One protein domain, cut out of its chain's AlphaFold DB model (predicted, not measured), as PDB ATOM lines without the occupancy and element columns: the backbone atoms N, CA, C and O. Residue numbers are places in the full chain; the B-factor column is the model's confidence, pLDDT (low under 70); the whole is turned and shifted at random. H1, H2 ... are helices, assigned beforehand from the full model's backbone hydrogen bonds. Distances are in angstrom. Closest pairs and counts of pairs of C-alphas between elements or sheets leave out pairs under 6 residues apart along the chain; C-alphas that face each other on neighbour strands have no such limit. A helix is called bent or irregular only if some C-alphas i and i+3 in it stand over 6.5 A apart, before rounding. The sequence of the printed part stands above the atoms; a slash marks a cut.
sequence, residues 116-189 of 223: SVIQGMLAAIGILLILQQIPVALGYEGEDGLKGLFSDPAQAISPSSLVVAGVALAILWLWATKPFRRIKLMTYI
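Overview. This is residues 116 to 189 of the 223 residues of the protein "Sulfate transporter ychM" of Ewingella americana (UniProt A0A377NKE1). Two long helices, H1 and H3, meet near their ends as a V, with H1 running into the closed end and H3 running out of it. The small helix H2 and the links around it sit at that closed end, while residues 116 to 130 of H1 stick out as one arm and residues 169 to 189, ending in the short H4, as the other. The printed part has 74 residues with four named helices in the order H1, H2, H3, H4 and no named strand, and its class is all helix. It is only just loose, close to extended, with a radius of gyration of the C-alphas of 16.7 A, and flat, spanning 48 by 38 by 17 A.

Along the chain. Find C-alpha 116 at (22.067, -35.682, -2.655); from there H1, the longest helix, runs through residues 116 to 138 over 33.3 A to C-alpha 138 at (45.177, -35.626, -26.599). H1 is only just irregular, with C-alphas 132 and 135 standing 6.6 A apart. Look next at residues 146 to 151 for H2, 9.3 A long. H3 holds residues 159 to 176 and is 25.4 A long. H4, residues 184 to 188, is 8.7 A long and ends with C-alpha 188 at (44.526, -7.924, -5.047); it is only just irregular, with C-alphas 185 and 188 at 6.9 A.

Arrangement. Start from H1 and look at its residues 136 to 138, which alone touch H3, where residues 161 to 165 alone touch H1. Their closest C-alphas, those of Ala 137 and Ala 165, are 5.4 A apart. The two helices run opposite ways at a steep tilt of 39 degrees. With residues 131 to 135 alone H1 touches H2, the closest C-alphas being those of Pro 135 and Leu 146 at 5.9 A. H1 and H2 run the same way at a steep tilt of 48 degrees. H2 and H3 are apart, and H4 is apart from H1, H2 and H3. In the backbone, every O i to N i+4 pair of H3 is within hydrogen-bond range, against 17 of 19 in H1, 1 of 2 in H2 and 0 of 1 in H4, where 1 of 2 O i to N i+3 pairs is within range.

Size, cuts and confidence. The two C-alphas farthest apart, those of Ser 151 and Lys 184, are 48.9 A from each other. Without the stretches that stand free, residues 116 to 130 and 169 to 189, you are left with a body of 38 residues spanning 26 by 19 by 12 A. The printed part has no cut, and the three links between helices are short. The mean pLDDT of the printed part is 75.4; look for values under 70 at residues 141 to 144, 146, 152 to 157 and 178 to 189.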
ATOM      1  N   SER A 116      21.328 -34.583  -2.020       94.00
ATOM      2  CA  SER A 116      22.067 -35.682  -2.655       94.00
ATOM      3  C   SER A 116      21.878 -35.724  -4.174       94.00
ATOM      4  O   SER A 116      22.832 -36.003  -4.896       94.00
ATOM      5  N   VAL A 117      20.688 -35.384  -4.676       94.62
ATOM      6  CA  VAL A 117      20.398 -35.336  -6.118       94.62
ATOM      7  C   VAL A 117      21.124 -34.164  -6.769       94.62
ATOM      8  O   VAL A 117      21.737 -34.328  -7.820       94.62
ATOM      9  N   ILE A 118      21.124 -32.995  -6.123       91.19
ATOM     10  CA  ILE A 118      21.830 -31.807  -6.628       91.19
ATOM     11  C   ILE A 118      23.340 -32.073  -6.684       91.19
ATOM     12  O   ILE A 118      23.986 -31.767  -7.684       91.19
ATOM     13  N   GLN A 119      23.902 -32.691  -5.640       90.75
ATOM     14  CA  GLN A 119      25.308 -33.102  -5.629       90.75
ATOM     15  C   GLN A 119      25.612 -34.135  -6.719       90.75
ATOM     16  O   GLN A 119      26.632 -34.008  -7.391       90.75
ATOM     17  N   GLY A 120      24.719 -35.105  -6.943       93.62
ATOM     18  CA  GLY A 120      24.834 -36.070  -8.037       93.62
ATOM     19  C   GLY A 120      24.822 -35.405  -9.414       93.62
ATOM     20  O   GLY A 120      25.667 -35.712 -10.249       93.62
ATOM     21  N   MET A 121      23.929 -34.437  -9.634       91.38
ATOM     22  CA  MET A 121      23.866 -33.659 -10.875       91.38
ATOM     23  C   MET A 121      25.148 -32.847 -11.103       91.38
ATOM     24  O   MET A 121      25.696 -32.865 -12.201       91.38
ATOM     25  N   LEU A 122      25.663 -32.170 -10.072       88.69
ATOM     26  CA  LEU A 122      26.921 -31.420 -10.168       88.69
ATOM     27  C   LEU A 122      28.126 -32.339 -10.410       88.69
ATOM     28  O   LEU A 122      28.998 -31.996 -11.207       88.69
ATOM     29  N   ALA A 123      28.160 -33.515  -9.775       91.38
ATOM     30  CA  ALA A 123      29.181 -34.530 -10.027       91.38
ATOM     31  C   ALA A 123      29.102 -35.056 -11.468       91.38
ATOM     32  O   ALA A 123      30.128 -35.149 -12.137       91.38
ATOM     33  N   ALA A 124      27.895 -35.327 -11.974       89.06
ATOM     34  CA  ALA A 124      27.674 -35.774 -13.345       89.06
ATOM     35  C   ALA A 124      28.102 -34.716 -14.372       89.06
ATOM     36  O   ALA A 124      28.812 -35.048 -15.317       89.06
ATOM     37  N   ILE A 125      27.744 -33.443 -14.167       85.44
ATOM     38  CA  ILE A 125      28.198 -32.338 -15.026       85.44
ATOM     39  C   ILE A 125      29.729 -32.218 -14.975       85.44
ATOM     40  O   ILE A 125      30.361 -32.056 -16.013       85.44
ATOM     41  N   GLY A 126      30.341 -32.345 -13.794       86.19
ATOM     42  CA  GLY A 126      31.800 -32.334 -13.650       86.19
ATOM     43  C   GLY A 126      32.482 -33.470 -14.418       86.19
ATOM     44  O   GLY A 126      33.436 -33.225 -15.155       86.19
ATOM     45  N   ILE A 127      31.965 -34.696 -14.303       89.25
ATOM     46  CA  ILE A 127      32.463 -35.862 -15.048       89.25
ATOM     47  C   ILE A 127      32.271 -35.663 -16.557       89.25
ATOM     48  O   ILE A 127      33.195 -35.931 -17.320       89.25
ATOM     49  N   LEU A 128      31.115 -35.152 -16.989       84.06
ATOM     50  CA  LEU A 128      30.839 -34.852 -18.395       84.06
ATOM     51  C   LEU A 128      31.854 -33.856 -18.968       84.06
ATOM     52  O   LEU A 128      32.384 -34.083 -20.052       84.06
ATOM     53  N   LEU A 129      32.165 -32.787 -18.229       81.06
ATOM     54  CA  LEU A 129      33.175 -31.815 -18.641       81.06
ATOM     55  C   LEU A 129      34.565 -32.452 -18.732       81.06
ATOM     56  O   LEU A 129      35.252 -32.237 -19.725       81.06
ATOM     57  N   ILE A 130      34.968 -33.272 -17.753       84.94
ATOM     58  CA  ILE A 130      36.250 -33.998 -17.810       84.94
ATOM     59  C   ILE A 130      36.310 -34.868 -19.068       84.94
ATOM     60  O   ILE A 130      37.282 -34.792 -19.813       84.94
ATOM     61  N   LEU A 131      35.255 -35.639 -19.344       83.56
ATOM     62  CA  LEU A 131      35.178 -36.507 -20.521       83.56
ATOM     63  C   LEU A 131      35.278 -35.726 -21.836       83.56
ATOM     64  O   LEU A 131      35.927 -36.196 -22.766       83.56
ATOM     65  N   GLN A 132      34.688 -34.529 -21.912       78.69
ATOM     66  CA  GLN A 132      34.790 -33.663 -23.091       78.69
ATOM     67  C   GLN A 132      36.185 -33.048 -23.272       78.69
ATOM     68  O   GLN A 132      36.577 -32.767 -24.401       78.69
ATOM     69  N   GLN A 133      36.954 -32.856 -22.196       84.38
ATOM     70  CA  GLN A 133      38.310 -32.300 -22.282       84.38
ATOM     71  C   GLN A 133      39.381 -33.346 -22.629       84.38
ATOM     72  O   GLN A 133      40.436 -32.969 -23.127       84.38
ATOM     73  N   ILE A 134      39.137 -34.646 -22.412       83.31
ATOM     74  CA  ILE A 134      40.096 -35.720 -22.747       83.31
ATOM     75  C   ILE A 134      40.502 -35.729 -24.235       83.31
ATOM     76  O   ILE A 134      41.705 -35.686 -24.495       83.31
ATOM     77  N   PRO A 135      39.581 -35.760 -25.223       78.88
ATOM     78  CA  PRO A 135      39.970 -35.757 -26.639       78.88
ATOM     79  C   PRO A 135      40.722 -34.483 -27.034       78.88
ATOM     80  O   PRO A 135      41.725 -34.562 -27.739       78.88
ATOM     81  N   VAL A 136      40.319 -33.332 -26.486       79.94
ATOM     82  CA  VAL A 136      41.006 -32.048 -26.697       79.94
ATOM     83  C   VAL A 136      42.426 -32.075 -26.119       79.94
ATOM     84  O   VAL A 136      43.360 -31.595 -26.754       79.94
ATOM     85  N   ALA A 137      42.622 -32.679 -24.944       79.81
ATOM     86  CA  ALA A 137      43.932 -32.788 -24.301       79.81
ATOM     87  C   ALA A 137      44.905 -33.716 -25.052       79.81
ATOM     88  O   ALA A 137      46.116 -33.506 -25.004       79.81
ATOM     89  N   LEU A 138      44.385 -34.731 -25.746       78.44
ATOM     90  CA  LEU A 138      45.177 -35.626 -26.599       78.44
ATOM     91  C   LEU A 138      45.441 -35.025 -27.996       78.44
ATOM     92  O   LEU A 138      46.365 -35.445 -28.694       78.44
ATOM     93  N   GLY A 139      44.693 -33.979 -28.360       72.25
ATOM     94  CA  GLY A 139      44.775 -33.294 -29.648       72.25
ATOM     95  C   GLY A 139      44.027 -34.012 -30.766       72.25
ATOM     96  O   GLY A 139      44.428 -33.925 -31.923       72.25
ATOM     97  N   TYR A 140      42.964 -34.738 -30.419       72.44
ATOM     98  CA  TYR A 140      42.060 -35.342 -31.387       72.44
ATOM     99  C   TYR A 140      41.020 -34.310 -31.840       72.44
ATOM    100  O   TYR A 140      40.214 -33.847 -31.033       72.44
ATOM    101  N   GLU A 141      41.032 -33.959 -33.127       65.19
ATOM    102  CA  GLU A 141      40.134 -32.955 -33.730       65.19
ATOM    103  C   GLU A 141      38.860 -33.561 -34.357       65.19
ATOM    104  O   GLU A 141      38.084 -32.851 -34.992       65.19
ATOM    105  N   GLY A 142      38.619 -34.867 -34.200       63.81
ATOM    106  CA  GLY A 142      37.454 -35.527 -34.797       63.81
ATOM    107  C   GLY A 142      36.141 -35.261 -34.049       63.81
ATOM    108  O   GLY A 142      36.093 -35.265 -32.815       63.81
ATOM    109  N   GLU A 143      35.049 -35.115 -34.804       60.03
ATOM    110  CA  GLU A 143      33.693 -34.846 -34.286       60.03
ATOM    111  C   GLU A 143      33.140 -35.974 -33.391       60.03
ATOM    112  O   GLU A 143      32.277 -35.741 -32.544       60.03
ATOM    113  N   ASP A 144      33.691 -37.188 -33.504       64.50
ATOM    114  CA  ASP A 144      33.309 -38.360 -32.703       64.50
ATOM    115  C   ASP A 144      33.813 -38.322 -31.248       64.50
ATOM    116  O   ASP A 144      33.477 -39.197 -30.434       64.50
ATOM    117  N   GLY A 145      34.624 -37.316 -30.899       70.00
ATOM    118  CA  GLY A 145      35.120 -37.076 -29.547       70.00
ATOM    119  C   GLY A 145      35.754 -38.320 -28.922       70.00
ATOM    120  O   GLY A 145      36.692 -38.904 -29.459       70.00
ATOM    121  N   LEU A 146      35.222 -38.748 -27.773       69.00
ATOM    122  CA  LEU A 146      35.740 -39.900 -27.028       69.00
ATOM    123  C   LEU A 146      35.642 -41.220 -27.815       69.00
ATOM    124  O   LEU A 146      36.454 -42.110 -27.592       69.00
ATOM    125  N   LYS A 147      34.665 -41.368 -28.721       72.88
ATOM    126  CA  LYS A 147      34.491 -42.600 -29.508       72.88
ATOM    127  C   LYS A 147      35.603 -42.762 -30.543       72.88
ATOM    128  O   LYS A 147      36.124 -43.861 -30.688       72.88
ATOM    129  N   GLY A 148      36.012 -41.662 -31.175       70.81
ATOM    130  CA  GLY A 148      37.111 -41.652 -32.142       70.81
ATOM    131  C   GLY A 148      38.457 -42.067 -31.539       70.81
ATOM    132  O   GLY A 148      39.229 -42.777 -32.176       70.81
ATOM    133  N   LEU A 149      38.695 -41.736 -30.262       72.31
ATOM    134  CA  LEU A 149      39.896 -42.167 -29.534       72.31
ATOM    135  C   LEU A 149      40.003 -43.690 -29.361       72.31
ATOM    136  O   LEU A 149      41.111 -44.219 -29.313       72.31
ATOM    137  N   PHE A 150      38.874 -44.393 -29.221       73.94
ATOM    138  CA  PHE A 150      38.870 -45.851 -29.055       73.94
ATOM    139  C   PHE A 150      39.046 -46.592 -30.382       73.94
ATOM    140  O   PHE A 150      39.537 -47.719 -30.378       73.94
ATOM    141  N   SER A 151      38.644 -45.972 -31.492       73.50
ATOM    142  CA  SER A 151      38.748 -46.554 -32.830       73.50
ATOM    143  C   SER A 151      40.167 -46.460 -33.392       73.50
ATOM    144  O   SER A 151      40.671 -47.466 -33.881       73.50
ATOM    145  N   ASP A 152      40.839 -45.313 -33.244       69.56
ATOM    146  CA  ASP A 152      42.185 -45.085 -33.793       69.56
ATOM    147  C   ASP A 152      43.138 -44.424 -32.773       69.56
ATOM    148  O   ASP A 152      43.528 -43.259 -32.908       69.56
ATOM    149  N   PRO A 153      43.588 -45.165 -31.741       67.38
ATOM    150  CA  PRO A 153      44.418 -44.614 -30.666       67.38
ATOM    151  C   PRO A 153      45.820 -44.178 -31.123       67.38
ATOM    152  O   PRO A 153      46.462 -43.373 -30.453       67.38
ATOM    153  N   ALA A 154      46.314 -44.694 -32.255       63.53
ATOM    154  CA  ALA A 154      47.674 -44.440 -32.735       63.53
ATOM    155  C   ALA A 154      47.829 -43.120 -33.515       63.53
ATOM    156  O   ALA A 154      48.926 -42.567 -33.540       63.53
ATOM    157  N   GLN A 155      46.758 -42.603 -34.131       61.56
ATOM    158  CA  GLN A 155      46.777 -41.314 -34.848       61.56
ATOM    159  C   GLN A 155      46.244 -40.153 -33.999       61.56
ATOM    160  O   GLN A 155      46.480 -38.993 -34.319       61.56
ATOM    161  N   ALA A 156      45.564 -40.456 -32.892       61.28
ATOM    162  CA  ALA A 156      44.948 -39.462 -32.021       61.28
ATOM    163  C   ALA A 156      45.927 -38.705 -31.107       61.28
ATOM    164  O   ALA A 156      45.521 -37.754 -30.442       61.28
ATOM    165  N   ILE A 157      47.193 -39.130 -31.023       68.06
ATOM    166  CA  ILE A 157      48.160 -38.581 -30.068       68.06
ATOM    167  C   ILE A 157      49.081 -37.601 -30.789       68.06
ATOM    168  O   ILE A 157      50.106 -37.983 -31.358       68.06
ATOM    169  N   SER A 158      48.743 -36.315 -30.723       78.25
ATOM    170  CA  SER A 158      49.666 -35.259 -31.145       78.25
ATOM    171  C   SER A 158      50.633 -34.925 -29.992       78.25
ATOM    172  O   SER A 158      50.195 -34.546 -28.901       78.25
ATOM    173  N   PRO A 159      51.964 -35.038 -30.185       80.50
ATOM    174  CA  PRO A 159      52.934 -34.774 -29.117       80.50
ATOM    175  C   PRO A 159      52.856 -33.338 -28.581       80.50
ATOM    176  O   PRO A 159      53.075 -33.095 -27.396       80.50
ATOM    177  N   SER A 160      52.518 -32.381 -29.449       82.06
ATOM    178  CA  SER A 160      52.376 -30.961 -29.121       82.06
ATOM    179  C   SER A 160      51.229 -30.697 -28.143       82.06
ATOM    180  O   SER A 160      51.436 -30.017 -27.136       82.06
ATOM    181  N   SER A 161      50.045 -31.261 -28.387       82.00
ATOM    182  CA  SER A 161      48.871 -31.059 -27.525       82.00
ATOM    183  C   SER A 161      49.073 -31.677 -26.147       82.00
ATOM    184  O   SER A 161      48.707 -31.071 -25.142       82.00
ATOM    185  N   LEU A 162      49.759 -32.822 -26.079       83.94
ATOM    186  CA  LEU A 162      50.062 -33.498 -24.820       83.94
ATOM    187  C   LEU A 162      51.009 -32.679 -23.930       83.94
ATOM    188  O   LEU A 162      50.818 -32.606 -22.715       83.94
ATOM    189  N   VAL A 163      52.007 -32.021 -24.532       87.88
ATOM    190  CA  VAL A 163      52.907 -31.104 -23.816       87.88
ATOM    191  C   VAL A 163      52.133 -29.888 -23.310       87.88
ATOM    192  O   VAL A 163      52.272 -29.531 -22.141       87.88
ATOM    193  N   VAL A 164      51.280 -29.280 -24.140       86.69
ATOM    194  CA  VAL A 164      50.464 -28.121 -23.733       86.69
ATOM    195  C   VAL A 164      49.500 -28.493 -22.605       86.69
ATOM    196  O   VAL A 164      49.447 -27.792 -21.593       86.69
ATOM    197  N   ALA A 165      48.791 -29.615 -22.727       85.50
ATOM    198  CA  ALA A 165      47.887 -30.118 -21.699       85.50
ATOM    199  C   ALA A 165      48.636 -30.459 -20.401       85.50
ATOM    200  O   ALA A 165      48.188 -30.087 -19.315       85.50
ATOM    201  N   GLY A 166      49.805 -31.098 -20.499       88.31
ATOM    202  CA  GLY A 166      50.662 -31.413 -19.355       88.31
ATOM    203  C   GLY A 166      51.172 -30.163 -18.635       88.31
ATOM    204  O   GLY A 166      51.100 -30.088 -17.409       88.31
ATOM    205  N   VAL A 167      51.619 -29.149 -19.382       89.81
ATOM    206  CA  VAL A 167      52.045 -27.854 -18.827       89.81
ATOM    207  C   VAL A 167      50.865 -27.121 -18.187       89.81
ATOM    208  O   VAL A 167      50.995 -26.628 -17.067       89.81
ATOM    209  N   ALA A 168      49.698 -27.089 -18.833       86.44
ATOM    210  CA  ALA A 168      48.494 -26.477 -18.274       86.44
ATOM    211  C   ALA A 168      48.056 -27.168 -16.970       86.44
ATOM    212  O   ALA A 168      47.779 -26.491 -15.976       86.44
ATOM    213  N   LEU A 169      48.063 -28.505 -16.933       86.38
ATOM    214  CA  LEU A 169      47.786 -29.284 -15.725       86.38
ATOM    215  C   LEU A 169      48.828 -29.038 -14.634       86.38
ATOM    216  O   LEU A 169      48.451 -28.873 -13.477       86.38
ATOM    217  N   ALA A 170      50.113 -28.960 -14.982       87.31
ATOM    218  CA  ALA A 170      51.174 -28.646 -14.033       87.31
ATOM    219  C   ALA A 170      50.996 -27.242 -13.435       87.31
ATOM    220  O   ALA A 170      51.114 -27.085 -12.222       87.31
ATOM    221  N   ILE A 171      50.640 -26.241 -14.249       86.19
ATOM    222  CA  ILE A 171      50.345 -24.874 -13.793       86.19
ATOM    223  C   ILE A 171      49.118 -24.863 -12.871       86.19
ATOM    224  O   ILE A 171      49.174 -24.285 -11.783       86.19
ATOM    225  N   LEU A 172      48.022 -25.525 -13.260       83.25
ATOM    226  CA  LEU A 172      46.808 -25.620 -12.442       83.25
ATOM    227  C   LEU A 172      47.068 -26.355 -11.124       83.25
ATOM    228  O   LEU A 172      46.618 -25.909 -10.068       83.25
ATOM    229  N   TRP A 173      47.824 -27.451 -11.164       86.81
ATOM    230  CA  TRP A 173      48.217 -28.211  -9.982       86.81
ATOM    231  C   TRP A 173      49.109 -27.376  -9.060       86.81
ATOM    232  O   TRP A 173      48.829 -27.281  -7.862       86.81
ATOM    233  N   LEU A 174      50.113 -26.687  -9.612       82.94
ATOM    234  CA  LEU A 174      51.008 -25.796  -8.873       82.94
ATOM    235  C   LEU A 174      50.229 -24.659  -8.200       82.94
ATOM    236  O   LEU A 174      50.447 -24.384  -7.018       82.94
ATOM    237  N   TRP A 175      49.256 -24.066  -8.895       78.25
ATOM    238  CA  TRP A 175      48.364 -23.051  -8.331       78.25
ATOM    239  C   TRP A 175      47.420 -23.636  -7.260       78.25
ATOM    240  O   TRP A 175      47.152 -23.002  -6.231       78.25
ATOM    241  N   ALA A 176      46.955 -24.875  -7.433       75.88
ATOM    242  CA  ALA A 176      46.129 -25.561  -6.444       75.88
ATOM    243  C   ALA A 176      46.900 -25.894  -5.153       75.88
ATOM    244  O   ALA A 176      46.271 -25.945  -4.083       75.88
ATOM    245  N   THR A 177      48.229 -26.072  -5.218       77.88
ATOM    246  CA  THR A 177      49.063 -26.375  -4.047       77.88
ATOM    247  C   THR A 177      49.091 -25.234  -3.014       77.88
ATOM    248  O   THR A 177      49.063 -24.036  -3.309       77.88
ATOM    249  N   LYS A 178      49.154 -25.618  -1.731       62.00
ATOM    250  CA  LYS A 178      49.137 -24.714  -0.565       62.00
ATOM    251  C   LYS A 178      50.202 -23.592  -0.553       62.00
ATOM    252  O   LYS A 178      49.859 -22.518  -0.049       62.00
ATOM    253  N   PRO A 179      51.451 -23.765  -1.041       63.38
ATOM    254  CA  PRO A 179      52.449 -22.693  -0.996       63.38
ATOM    255  C   PRO A 179      52.101 -21.506  -1.907       63.38
ATOM    256  O   PRO A 179      52.313 -20.363  -1.505       63.38
ATOM    257  N   PHE A 180      51.478 -21.741  -3.065       54.59
ATOM    258  CA  PHE A 180      51.161 -20.684  -4.030       54.59
ATOM    259  C   PHE A 180      50.009 -19.780  -3.553       54.59
ATOM    260  O   PHE A 180      50.070 -18.557  -3.673       54.59
ATOM    261  N   ARG A 181      49.010 -20.347  -2.856       55.34
ATOM    262  CA  ARG A 181      47.921 -19.576  -2.209       55.34
ATOM    263  C   ARG A 181      48.373 -18.729  -1.010       55.34
ATOM    264  O   ARG A 181      47.582 -17.943  -0.480       55.34
ATOM    265  N   ARG A 182      49.609 -18.906  -0.528       53.19
ATOM    266  CA  ARG A 182      50.164 -18.170   0.622       53.19
ATOM    267  C   ARG A 182      50.881 -16.874   0.229       53.19
ATOM    268  O   ARG A 182      51.122 -16.050   1.114       53.19
ATOM    269  N   ILE A 183      51.190 -16.674  -1.053       57.41
ATOM    270  CA  ILE A 183      51.916 -15.500  -1.549       57.41
ATOM    271  C   ILE A 183      51.003 -14.262  -1.439       57.41
ATOM    272  O   ILE A 183      49.893 -14.232  -1.966       57.41
ATOM    273  N   LYS A 184      51.457 -13.224  -0.716       48.47
ATOM    274  CA  LYS A 184      50.689 -11.987  -0.433       48.47
ATOM    275  C   LYS A 184      50.274 -11.209  -1.694       48.47
ATOM    276  O   LYS A 184      49.336 -10.419  -1.611       48.47
ATOM    277  N   LEU A 185      50.923 -11.458  -2.832       49.72
ATOM    278  CA  LEU A 185      50.737 -10.750  -4.103       49.72
ATOM    279  C   LEU A 185      49.352 -10.976  -4.745       49.72
ATOM    280  O   LEU A 185      48.877 -10.132  -5.490       49.72
ATOM    281  N   MET A 186      48.644 -12.051  -4.380       39.69
ATOM    282  CA  MET A 186      47.279 -12.343  -4.855       39.69
ATOM    283  C   MET A 186      46.173 -11.815  -3.925       39.69
ATOM    284  O   MET A 186      45.005 -12.171  -4.053       39.69
ATOM    285  N   THR A 187      46.527 -10.947  -2.970       48.66
ATOM    286  CA  THR A 187      45.559 -10.208  -2.131       48.66
ATOM    287  C   THR A 187      44.888  -9.054  -2.881       48.66
ATOM    288  O   THR A 187      44.078  -8.351  -2.294       48.66
ATOM    289  N   TYR A 188      45.197  -8.879  -4.167       45.97
ATOM    290  CA  TYR A 188      44.526  -7.924  -5.047       45.97
ATOM    291  C   TYR A 188      43.216  -8.467  -5.647       45.97
ATOM    292  O   TYR A 188      42.537  -7.772  -6.393       45.97
ATOM    293  N   ILE A 189      42.822  -9.696  -5.293       48.91
ATOM    294  CA  ILE A 189      41.432 -10.129  -5.435       48.91
ATOM    295  C   ILE A 189      40.639  -9.521  -4.263       48.91
ATOM    296  O   ILE A 189      41.082  -9.674  -3.116       48.91
TER     297      ILE A 189